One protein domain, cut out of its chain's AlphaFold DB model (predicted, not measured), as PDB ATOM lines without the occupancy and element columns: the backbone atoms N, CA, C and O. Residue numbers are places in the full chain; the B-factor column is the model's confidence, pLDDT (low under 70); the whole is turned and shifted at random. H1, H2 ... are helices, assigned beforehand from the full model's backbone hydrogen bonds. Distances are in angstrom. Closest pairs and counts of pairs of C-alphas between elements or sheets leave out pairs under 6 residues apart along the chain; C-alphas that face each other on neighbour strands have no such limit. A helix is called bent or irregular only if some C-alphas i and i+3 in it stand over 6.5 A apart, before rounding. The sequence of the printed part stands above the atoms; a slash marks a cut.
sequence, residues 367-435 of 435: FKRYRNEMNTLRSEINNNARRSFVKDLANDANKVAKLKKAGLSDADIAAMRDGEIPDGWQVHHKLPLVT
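AT A GLANCE: This is residues 367 to 435 of the 435 residues of an uncharacterized protein of Chloroflexi bacterium (UniProt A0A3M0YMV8). A long, bent helix, H1, forms a stalk along the longest axis, and a small helical head sits at its far end, where H3 packs on the second arm H1b and H2 turns off at a corner; a tail with no named element, residues 419 to 435, then runs back toward the end where the printed part began. The printed part has 69 residues, with three named helices in the order H1, H2, H3 and no named strand; the class is all helix. The whole is loose, with a radius of gyration of the C-alphas of 14.2 A, and elongated, its C-alphas spanning 41 by 21 by 19 A.

HOW THE PARTS SIT: By its hydrogen bonds H1, residues 371 to 394, was assigned as one helix, but it is bent: C-alphas 383 and 386 are 7.0 A apart. Its arms are H1a, residues 371 to 383, and H1b, residues 386 to 394, whose lines stand at a steep tilt of 38 degrees, only just more than shallow. H1a touches no helix. H2, residues 397 to 405, touches H1b only at the corner by their tight link, and only just, with 3 pairs of C-alphas within 8 A. The closest C-alphas are those of Ala 394 and Val 400, 5.7 A apart, and the lines are about perpendicular at 87 degrees. H3, residues 410 to 418, touches H1b with 11 pairs of C-alphas within 8 A; the closest, those of Lys 391 and Arg 417, are 4.7 A apart. H1b and H3 run opposite ways at a steep tilt of 46 degrees. H2 and H3 only just touch, with 3 pairs of C-alphas within 8 A; the closest, those of Val 400 and Ile 413, are 7.4 A apart. They too run opposite ways at a steep tilt of 46 degrees. H1a is apart from H2 and from H3. In H1a and H1b every O i to N i+4 pair is within hydrogen-bond range; in H2 and in H3, 4 of 5 are.

IN THESE COORDINATES: H1a measures 18.1 A from C-alpha 371 at (-62.385, 22.754, 42.180) to C-alpha 383. Residues 384 and 385 belong to neither arm. H1b measures 12.6 A and ends with C-alpha 394 at (-30.621, 29.144, 49.022). H2 measures 12.7 A from first to last C-alpha. H3 measures 13.0 A and ends with C-alpha 418 at (-31.131, 24.459, 41.446).

THE WHOLE: The C-alphas of Tyr 370 and Asp 410 are the two farthest apart, at 41.6 A, while those of Phe 367 and Thr 435, the first and last printed, are 10.0 A apart. The printed part has no cut, and the links H1 to H2 and H2 to H3 are both tight. The mean pLDDT of the printed part is 85.8; residues 367, 430 and 432 to 435 are under 70.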
ATOM      1  N   PHE A 367     -61.726  31.446  51.834       66.50
ATOM      2  CA  PHE A 367     -62.783  31.258  50.848       66.50
ATOM      3  C   PHE A 367     -62.567  29.903  50.185       66.50
ATOM      4  O   PHE A 367     -61.467  29.616  49.706       66.50
ATOM      5  N   LYS A 368     -63.605  29.063  50.176       71.88
ATOM      6  CA  LYS A 368     -63.571  27.805  49.433       71.88
ATOM      7  C   LYS A 368     -63.506  28.138  47.943       71.88
ATOM      8  O   LYS A 368     -64.406  28.792  47.423       71.88
ATOM      9  N   ARG A 369     -62.425  27.724  47.280       76.44
ATOM     10  CA  ARG A 369     -62.231  27.942  45.840       76.44
ATOM     11  C   ARG A 369     -62.981  26.883  45.040       76.44
ATOM     12  O   ARG A 369     -63.205  25.774  45.529       76.44
ATOM     13  N   TYR A 370     -63.353  27.205  43.803       82.31
ATOM     14  CA  TYR A 370     -63.930  26.209  42.902       82.31
ATOM     15  C   TYR A 370     -62.869  25.153  42.551       82.31
ATOM     16  O   TYR A 370     -61.670  25.432  42.509       82.31
ATOM     17  N   ARG A 371     -63.294  23.907  42.314       81.56
ATOM     18  CA  ARG A 371     -62.385  22.754  42.180       81.56
ATOM     19  C   ARG A 371     -61.374  22.901  41.035       81.56
ATOM     20  O   ARG A 371     -60.236  22.463  41.175       81.56
ATOM     21  N   ASN A 372     -61.777  23.526  39.927       83.31
ATOM     22  CA  ASN A 372     -60.903  23.812  38.787       83.31
ATOM     23  C   ASN A 372     -59.788  24.802  39.163       83.31
ATOM     24  O   ASN A 372     -58.620  24.517  38.938       83.31
ATOM     25  N   GLU A 373     -60.136  25.901  39.823       81.19
ATOM     26  CA  GLU A 373     -59.227  26.943  40.277       81.19
ATOM     27  C   GLU A 373     -58.254  26.390  41.322       81.19
ATOM     28  O   GLU A 373     -57.049  26.604  41.231       81.19
ATOM     29  N   MET A 374     -58.751  25.586  42.269       81.62
ATOM     30  CA  MET A 374     -57.908  24.880  43.235       81.62
ATOM     31  C   MET A 374     -56.887  23.968  42.540       81.62
ATOM     32  O   MET A 374     -55.725  23.947  42.943       81.62
ATOM     33  N   ASN A 375     -57.296  23.215  41.515       84.25
ATOM     34  CA  ASN A 375     -56.390  22.339  40.772       84.25
ATOM     35  C   ASN A 375     -55.346  23.137  39.983       84.25
ATOM     36  O   ASN A 375     -54.174  22.764  39.999       84.25
ATOM     37  N   THR A 376     -55.739  24.254  39.367       85.75
ATOM     38  CA  THR A 376     -54.811  25.175  38.697       85.75
ATOM     39  C   THR A 376     -53.786  25.735  39.680       85.75
ATOM     40  O   THR A 376     -52.589  25.640  39.427       85.75
ATOM     41  N   LEU A 377     -54.220  26.226  40.847       82.56
ATOM     42  CA  LEU A 377     -53.309  26.714  41.889       82.56
ATOM     43  C   LEU A 377     -52.390  25.614  42.429       82.56
ATOM     44  O   LEU A 377     -51.212  25.867  42.656       82.56
ATOM     45  N   ARG A 378     -52.902  24.394  42.638       84.06
ATOM     46  CA  ARG A 378     -52.079  23.249  43.065       84.06
ATOM     47  C   ARG A 378     -51.017  22.910  42.028       84.06
ATOM     48  O   ARG A 378     -49.879  22.662  42.409       84.06
ATOM     49  N   SER A 379     -51.383  22.917  40.749       84.56
ATOM     50  CA  SER A 379     -50.450  22.702  39.643       84.56
ATOM     51  C   SER A 379     -49.361  23.776  39.631       84.56
ATOM     52  O   SER A 379     -48.179  23.451  39.661       84.56
ATOM     53  N   GLU A 380     -49.745  25.052  39.710       85.38
ATOM     54  CA  GLU A 380     -48.811  26.185  39.713       85.38
ATOM     55  C   GLU A 380     -47.835  26.132  40.894       85.38
ATOM     56  O   GLU A 380     -46.627  26.343  40.769       85.38
ATOM     57  N   ILE A 381     -48.358  25.778  42.063       84.00
ATOM     58  CA  ILE A 381     -47.565  25.625  43.272       84.00
ATOM     59  C   ILE A 381     -46.567  24.475  43.148       84.00
ATOM     60  O   ILE A 381     -45.398  24.640  43.502       84.00
ATOM     61  N   ASN A 382     -47.034  23.315  42.685       81.62
ATOM     62  CA  ASN A 382     -46.218  22.110  42.609       81.62
ATOM     63  C   ASN A 382     -45.136  22.227  41.535       81.62
ATOM     64  O   ASN A 382     -44.028  21.746  41.753       81.62
ATOM     65  N   ASN A 383     -45.444  22.888  40.420       82.19
ATOM     66  CA  ASN A 383     -44.548  22.961  39.273       82.19
ATOM     67  C   ASN A 383     -43.570  24.139  39.365       82.19
ATOM     68  O   ASN A 383     -42.398  23.978  39.028       82.19
ATOM     69  N   ASN A 384     -44.021  25.301  39.853       84.69
ATOM     70  CA  ASN A 384     -43.250  26.546  39.768       84.69
ATOM     71  C   ASN A 384     -42.941  27.144  41.144       84.69
ATOM     72  O   ASN A 384     -41.774  27.368  41.477       84.69
ATOM     73  N   ALA A 385     -43.961  27.382  41.975       86.75
ATOM     74  CA  ALA A 385     -43.781  28.177  43.193       86.75
ATOM     75  C   ALA A 385     -42.865  27.502  44.225       86.75
ATOM     76  O   ALA A 385     -42.053  28.176  44.856       86.75
ATOM     77  N   ARG A 386     -42.955  26.173  44.387       88.62
ATOM     78  CA  ARG A 386     -42.063  25.420  45.288       88.62
ATOM     79  C   ARG A 386     -40.605  25.533  44.868       88.62
ATOM     80  O   ARG A 386     -39.757  25.820  45.706       88.62
ATOM     81  N   ARG A 387     -40.337  25.359  43.572       90.06
ATOM     82  CA  ARG A 387     -38.991  25.468  43.009       90.06
ATOM     83  C   ARG A 387     -38.429  26.871  43.225       90.06
ATOM     84  O   ARG A 387     -37.319  27.004  43.725       90.06
ATOM     85  N   SER A 388     -39.208  27.909  42.910       91.12
ATOM     86  CA  SER A 388     -38.795  29.303  43.124       91.12
ATOM     87  C   SER A 388     -38.507  29.588  44.596       91.12
ATOM     88  O   SER A 388     -37.458  30.125  44.922       91.12
ATOM     89  N   PHE A 389     -39.394  29.158  45.497       92.12
ATOM     90  CA  PHE A 389     -39.235  29.375  46.932       92.12
ATOM     91  C   PHE A 389     -37.932  28.775  47.472       92.12
ATOM     92  O   PHE A 389     -37.212  29.428  48.223       92.12
ATOM     93  N   VAL A 390     -37.611  27.541  47.079       93.19
ATOM     94  CA  VAL A 390     -36.386  26.861  47.515       93.19
ATOM     95  C   VAL A 390     -35.136  27.581  46.997       93.19
ATOM     96  O   VAL A 390     -34.203  27.810  47.769       93.19
ATOM     97  N   LYS A 391     -35.162  28.053  45.743       93.88
ATOM     98  CA  LYS A 391     -34.092  28.893  45.184       93.88
ATOM     99  C   LYS A 391     -33.922  30.201  45.952       93.88
ATOM    100  O   LYS A 391     -32.798  30.585  46.267       93.88
ATOM    101  N   ASP A 392     -35.022  30.865  46.295       93.94
ATOM    102  CA  ASP A 392     -35.004  32.133  47.034       93.94
ATOM    103  C   ASP A 392     -34.460  31.972  48.462       93.94
ATOM    104  O   ASP A 392     -33.919  32.920  49.041       93.94
ATOM    105  N   LEU A 393     -34.604  30.785  49.059       92.88
ATOM    106  CA  LEU A 393     -33.987  30.460  50.344       92.88
ATOM    107  C   LEU A 393     -32.471  30.258  50.216       92.88
ATOM    108  O   LEU A 393     -31.723  30.749  51.061       92.88
ATOM    109  N   ALA A 394     -32.020  29.549  49.181       93.19
ATOM    110  CA  ALA A 394     -30.621  29.144  49.022       93.19
ATOM    111  C   ALA A 394     -29.705  30.220  48.406       93.19
ATOM    112  O   ALA A 394     -28.476  30.113  48.488       93.19
ATOM    113  N   ASN A 395     -30.293  31.265  47.814       91.75
ATOM    114  CA  ASN A 395     -29.576  32.405  47.234       91.75
ATOM    115  C   ASN A 395     -29.509  33.640  48.159       91.75
ATOM    116  O   ASN A 395     -28.901  34.643  47.796       91.75
ATOM    117  N   ASP A 396     -30.083  33.575  49.365       92.88
ATOM    118  CA  ASP A 396     -30.031  34.644  50.371       92.88
ATOM    119  C   ASP A 396     -29.087  34.254  51.519       92.88
ATOM    120  O   ASP A 396     -29.358  33.321  52.280       92.88
ATOM    121  N   ALA A 397     -27.980  34.987  51.672       88.94
ATOM    122  CA  ALA A 397     -26.932  34.681  52.648       88.94
ATOM    123  C   ALA A 397     -27.445  34.594  54.102       88.94
ATOM    124  O   ALA A 397     -27.008  33.725  54.861       88.94
ATOM    125  N   ASN A 398     -28.420  35.430  54.485       87.69
ATOM    126  CA  ASN A 398     -28.989  35.424  55.836       87.69
ATOM    127  C   ASN A 398     -29.869  34.189  56.081       87.69
ATOM    128  O   ASN A 398     -29.958  33.690  57.206       87.69
ATOM    129  N   LYS A 399     -30.529  33.679  55.037       90.88
ATOM    130  CA  LYS A 399     -31.361  32.469  55.118       90.88
ATOM    131  C   LYS A 399     -30.512  31.204  55.075       90.88
ATOM    132  O   LYS A 399     -30.780  30.283  55.843       90.88
ATOM    133  N   VAL A 400     -29.440  31.195  54.282       92.69
ATOM    134  CA  VAL A 400     -28.460  30.099  54.235       92.69
ATOM    135  C   VAL A 400     -27.860  29.822  55.616       92.69
ATOM    136  O   VAL A 400     -27.795  28.666  56.031       92.69
ATOM    137  N   ALA A 401     -27.507  30.860  56.384       89.81
ATOM    138  CA  ALA A 401     -27.015  30.687  57.754       89.81
ATOM    139  C   ALA A 401     -28.028  29.958  58.664       89.81
ATOM    140  O   ALA A 401     -27.650  29.099  59.464       89.81
ATOM    141  N   LYS A 402     -29.328  30.250  58.510       90.12
ATOM    142  CA  LYS A 402     -30.403  29.575  59.257       90.12
ATOM    143  C   LYS A 402     -30.597  28.124  58.809       90.12
ATOM    144  O   LYS A 402     -30.804  27.272  59.666       90.12
ATOM    145  N   LEU A 403     -30.490  27.840  57.508       92.31
ATOM    146  CA  LEU A 403     -30.577  26.479  56.961       92.31
ATOM    147  C   LEU A 403     -29.446  25.584  57.485       92.31
ATOM    148  O   LEU A 403     -29.712  24.479  57.948       92.31
ATOM    149  N   LYS A 404     -28.207  26.092  57.518       92.81
ATOM    150  CA  LYS A 404     -27.067  25.367  58.105       92.81
ATOM    151  C   LYS A 404     -27.274  25.065  59.586       92.81
ATOM    152  O   LYS A 404     -27.056  23.943  60.028       92.81
ATOM    153  N   LYS A 405     -27.759  26.047  60.353       91.06
ATOM    154  CA  LYS A 405     -28.088  25.856  61.777       91.06
ATOM    155  C   LYS A 405     -29.204  24.822  61.988       91.06
ATOM    156  O   LYS A 405     -29.224  24.163  63.022       91.06
ATOM    157  N   ALA A 406     -30.113  24.684  61.023       86.56
ATOM    158  CA  ALA A 406     -31.183  23.688  61.026       86.56
ATOM    159  C   ALA A 406     -30.734  22.290  60.553       86.56
ATOM    160  O   ALA A 406     -31.550  21.372  60.558       86.56
ATOM    161  N   GLY A 407     -29.462  22.119  60.173       92.50
ATOM    162  CA  GLY A 407     -28.871  20.824  59.834       92.50
ATOM    163  C   GLY A 407     -28.731  20.526  58.340       92.50
ATOM    164  O   GLY A 407     -28.360  19.404  58.011       92.50
ATOM    165  N   LEU A 408     -28.995  21.482  57.437       93.12
ATOM    166  CA  LEU A 408     -28.726  21.287  56.005       93.12
ATOM    167  C   LEU A 408     -27.230  21.411  55.706       93.12
ATOM    168  O   LEU A 408     -26.572  22.359  56.147       93.12
ATOM    169  N   SER A 409     -26.712  20.474  54.913       94.56
ATOM    170  CA  SER A 409     -25.329  20.486  54.445       94.56
ATOM    171  C   SER A 409     -25.113  21.497  53.313       94.56
ATOM    172  O   SER A 409     -26.050  22.001  52.692       94.56
ATOM    173  N   ASP A 410     -23.848  21.785  53.005       93.69
ATOM    174  CA  ASP A 410     -23.500  22.617  51.851       93.69
ATOM    175  C   ASP A 410     -23.931  21.995  50.512       93.69
ATOM    176  O   ASP A 410     -24.284  22.729  49.588       93.69
ATOM    177  N   ALA A 411     -23.963  20.661  50.424       92.12
ATOM    178  CA  ALA A 411     -24.465  19.947  49.253       92.12
ATOM    179  C   ALA A 411     -25.985  20.120  49.099       92.12
ATOM    180  O   ALA A 411     -26.456  20.420  48.003       92.12
ATOM    181  N   ASP A 412     -26.736  20.042  50.202       94.50
ATOM    182  CA  ASP A 412     -28.183  20.285  50.203       94.50
ATOM    183  C   ASP A 412     -28.500  21.711  49.750       94.50
ATOM    184  O   ASP A 412     -29.369  21.938  48.912       94.50
ATOM    185  N   ILE A 413     -27.750  22.692  50.261       94.88
ATOM    186  CA  ILE A 413     -27.915  24.097  49.876       94.88
ATOM    187  C   ILE A 413     -27.580  24.302  48.394       94.88
ATOM    188  O   ILE A 413     -28.246  25.101  47.737       94.88
ATOM    189  N   ALA A 414     -26.587  23.595  47.848       93.06
ATOM    190  CA  ALA A 414     -26.284  23.641  46.420       93.06
ATOM    191  C   ALA A 414     -27.454  23.100  45.578       93.06
ATOM    192  O   ALA A 414     -27.917  23.810  44.690       93.06
ATOM    193  N   ALA A 415     -28.009  21.934  45.926       91.81
ATOM    194  CA  ALA A 415     -29.188  21.373  45.253       91.81
ATOM    195  C   ALA A 415     -30.412  22.310  45.343       91.81
ATOM    196  O   ALA A 415     -31.142  22.528  44.372       91.81
ATOM    197  N   MET A 416     -30.594  22.978  46.487       95.50
ATOM    198  CA  MET A 416     -31.641  23.988  46.653       95.50
ATOM    199  C   MET A 416     -31.468  25.210  45.738       95.50
ATOM    200  O   MET A 416     -32.468  25.809  45.336       95.50
ATOM    201  N   ARG A 417     -30.240  25.590  45.351       94.19
ATOM    202  CA  ARG A 417     -30.020  26.676  44.367       94.19
ATOM    203  C   ARG A 417     -30.516  26.298  42.973       94.19
ATOM    204  O   ARG A 417     -30.971  27.173  42.231       94.19
ATOM    205  N   ASP A 418     -30.537  25.006  42.666       91.62
ATOM    206  CA  ASP A 418     -31.131  24.459  41.446       91.62
ATOM    207  C   ASP A 418     -32.647  24.227  41.581       91.62
ATOM    208  O   ASP A 418     -33.365  24.065  40.587       91.62
ATOM    209  N   GLY A 419     -33.178  24.436  42.789       90.19
ATOM    210  CA  GLY A 419     -34.599  24.383  43.121       90.19
ATOM    211  C   GLY A 419     -35.084  22.978  43.463       90.19
ATOM    212  O   GLY A 419     -36.292  22.725  43.421       90.19
ATOM    213  N   GLU A 420     -34.152  22.084  43.785       91.44
ATOM    214  CA  GLU A 420     -34.420  20.746  44.290       91.44
ATOM    215  C   GLU A 420     -34.628  20.781  45.804       91.44
ATOM    216  O   GLU A 420     -34.034  21.584  46.522       91.44
ATOM    217  N   ILE A 421     -35.518  19.922  46.298       90.25
ATOM    218  CA  ILE A 421     -35.780  19.797  47.732       90.25
ATOM    219  C   ILE A 421     -34.850  18.698  48.257       90.25
ATOM    220  O   ILE A 421     -34.953  17.581  47.754       90.25
ATOM    221  N   PRO A 422     -33.979  18.984  49.242       92.12
ATOM    222  CA  PRO A 422     -33.081  17.986  49.811       92.12
ATOM    223  C   PRO A 422     -33.822  16.777  50.383       92.12
ATOM    224  O   PRO A 422     -34.951  16.896  50.875       92.12
ATOM    225  N   ASP A 423     -33.165  15.621  50.370       88.19
ATOM    226  CA  ASP A 423     -33.754  14.374  50.849       88.19
ATOM    227  C   ASP A 423     -34.170  14.471  52.324       88.19
ATOM    228  O   ASP A 423     -33.445  14.971  53.183       88.19
ATOM    229  N   GLY A 424     -35.384  14.002  52.622       87.31
ATOM    230  CA  GLY A 424     -35.981  14.091  53.959       87.31
ATOM    231  C   GLY A 424     -36.619  15.445  54.295       87.31
ATOM    232  O   GLY A 424     -37.262  15.561  55.339       87.31
ATOM    233  N   TRP A 425     -36.525  16.446  53.412       89.38
ATOM    234  CA  TRP A 425     -37.162  17.752  53.590       89.38
ATOM    235  C   TRP A 425     -38.433  17.891  52.747       89.38
ATOM    236  O   TRP A 425     -38.582  17.292  51.683       89.38
ATOM    237  N   GLN A 426     -39.389  18.695  53.223       86.69
ATOM    238  CA  GLN A 426     -40.641  18.967  52.512       86.69
ATOM    239  C   GLN A 426     -41.014  20.448  52.583       86.69
ATOM    240  O   GLN A 426     -40.931  21.089  53.631       86.69
ATOM    241  N   VAL A 427     -41.492  20.991  51.460       85.00
ATOM    242  CA  VAL A 427     -42.053  22.345  51.404       85.00
ATOM    243  C   VAL A 427     -43.554  22.269  51.673       85.00
ATOM    244  O   VAL A 427     -44.340  21.873  50.809       85.00
ATOM    245  N   HIS A 428     -43.955  22.679  52.876       79.06
ATOM    246  CA  HIS A 428     -45.360  22.766  53.266       79.06
ATOM    247  C   HIS A 428     -45.902  24.190  53.160       79.06
ATOM    248  O   HIS A 428     -45.194  25.185  53.325       79.06
ATOM    249  N   HIS A 429     -47.206  24.294  52.918       71.88
ATOM    250  CA  HIS A 429     -47.894  25.576  52.937       71.88
ATOM    251  C   HIS A 429     -48.092  26.068  54.365       71.88
ATOM    252  O   HIS A 429     -48.571  25.327  55.220       71.88
ATOM    253  N   LYS A 430     -47.816  27.356  54.595       69.94
ATOM    254  CA  LYS A 430     -48.139  28.020  55.865       69.94
ATOM    255  C   LYS A 430     -49.650  28.105  56.105       69.94
ATOM    256  O   LYS A 430     -50.075  28.121  57.253       69.94
ATOM    257  N   LEU A 431     -50.446  28.163  55.031       70.00
ATOM    258  CA  LEU A 431     -51.910  28.197  55.065       70.00
ATOM    259  C   LEU A 431     -52.490  27.092  54.175       70.00
ATOM    260  O   LEU A 431     -52.004  26.926  53.055       70.00
ATOM    261  N   PRO A 432     -53.531  26.361  54.612       68.81
ATOM    262  CA  PRO A 432     -54.154  25.335  53.791       68.81
ATOM    263  C   PRO A 432     -54.767  25.913  52.514       68.81
ATOM    264  O   PRO A 432     -55.488  26.913  52.539       68.81
ATOM    265  N   LEU A 433     -54.556  25.211  51.401       66.31
ATOM    266  CA  LEU A 433     -55.408  25.321  50.220       66.31
ATOM    267  C   LEU A 433     -56.683  24.520  50.526       66.31
ATOM    268  O   LEU A 433     -56.712  23.310  50.304       66.31
ATOM    269  N   VAL A 434     -57.676  25.165  51.144       57.97
ATOM    270  CA  VAL A 434     -58.939  24.527  51.567       57.97
ATOM    271  C   VAL A 434     -59.590  23.736  50.424       57.97
ATOM    272  O   VAL A 434     -59.778  24.268  49.331       57.97
ATOM    273  N   THR A 435     -59.910  22.469  50.708       50.31
ATOM    274  CA  THR A 435     -60.653  21.509  49.866       50.31
ATOM    275  C   THR A 435     -62.162  21.724  49.868       50.31
ATOM    276  O   THR A 435     -62.712  22.157  50.906       50.31
TER     277      THR A 435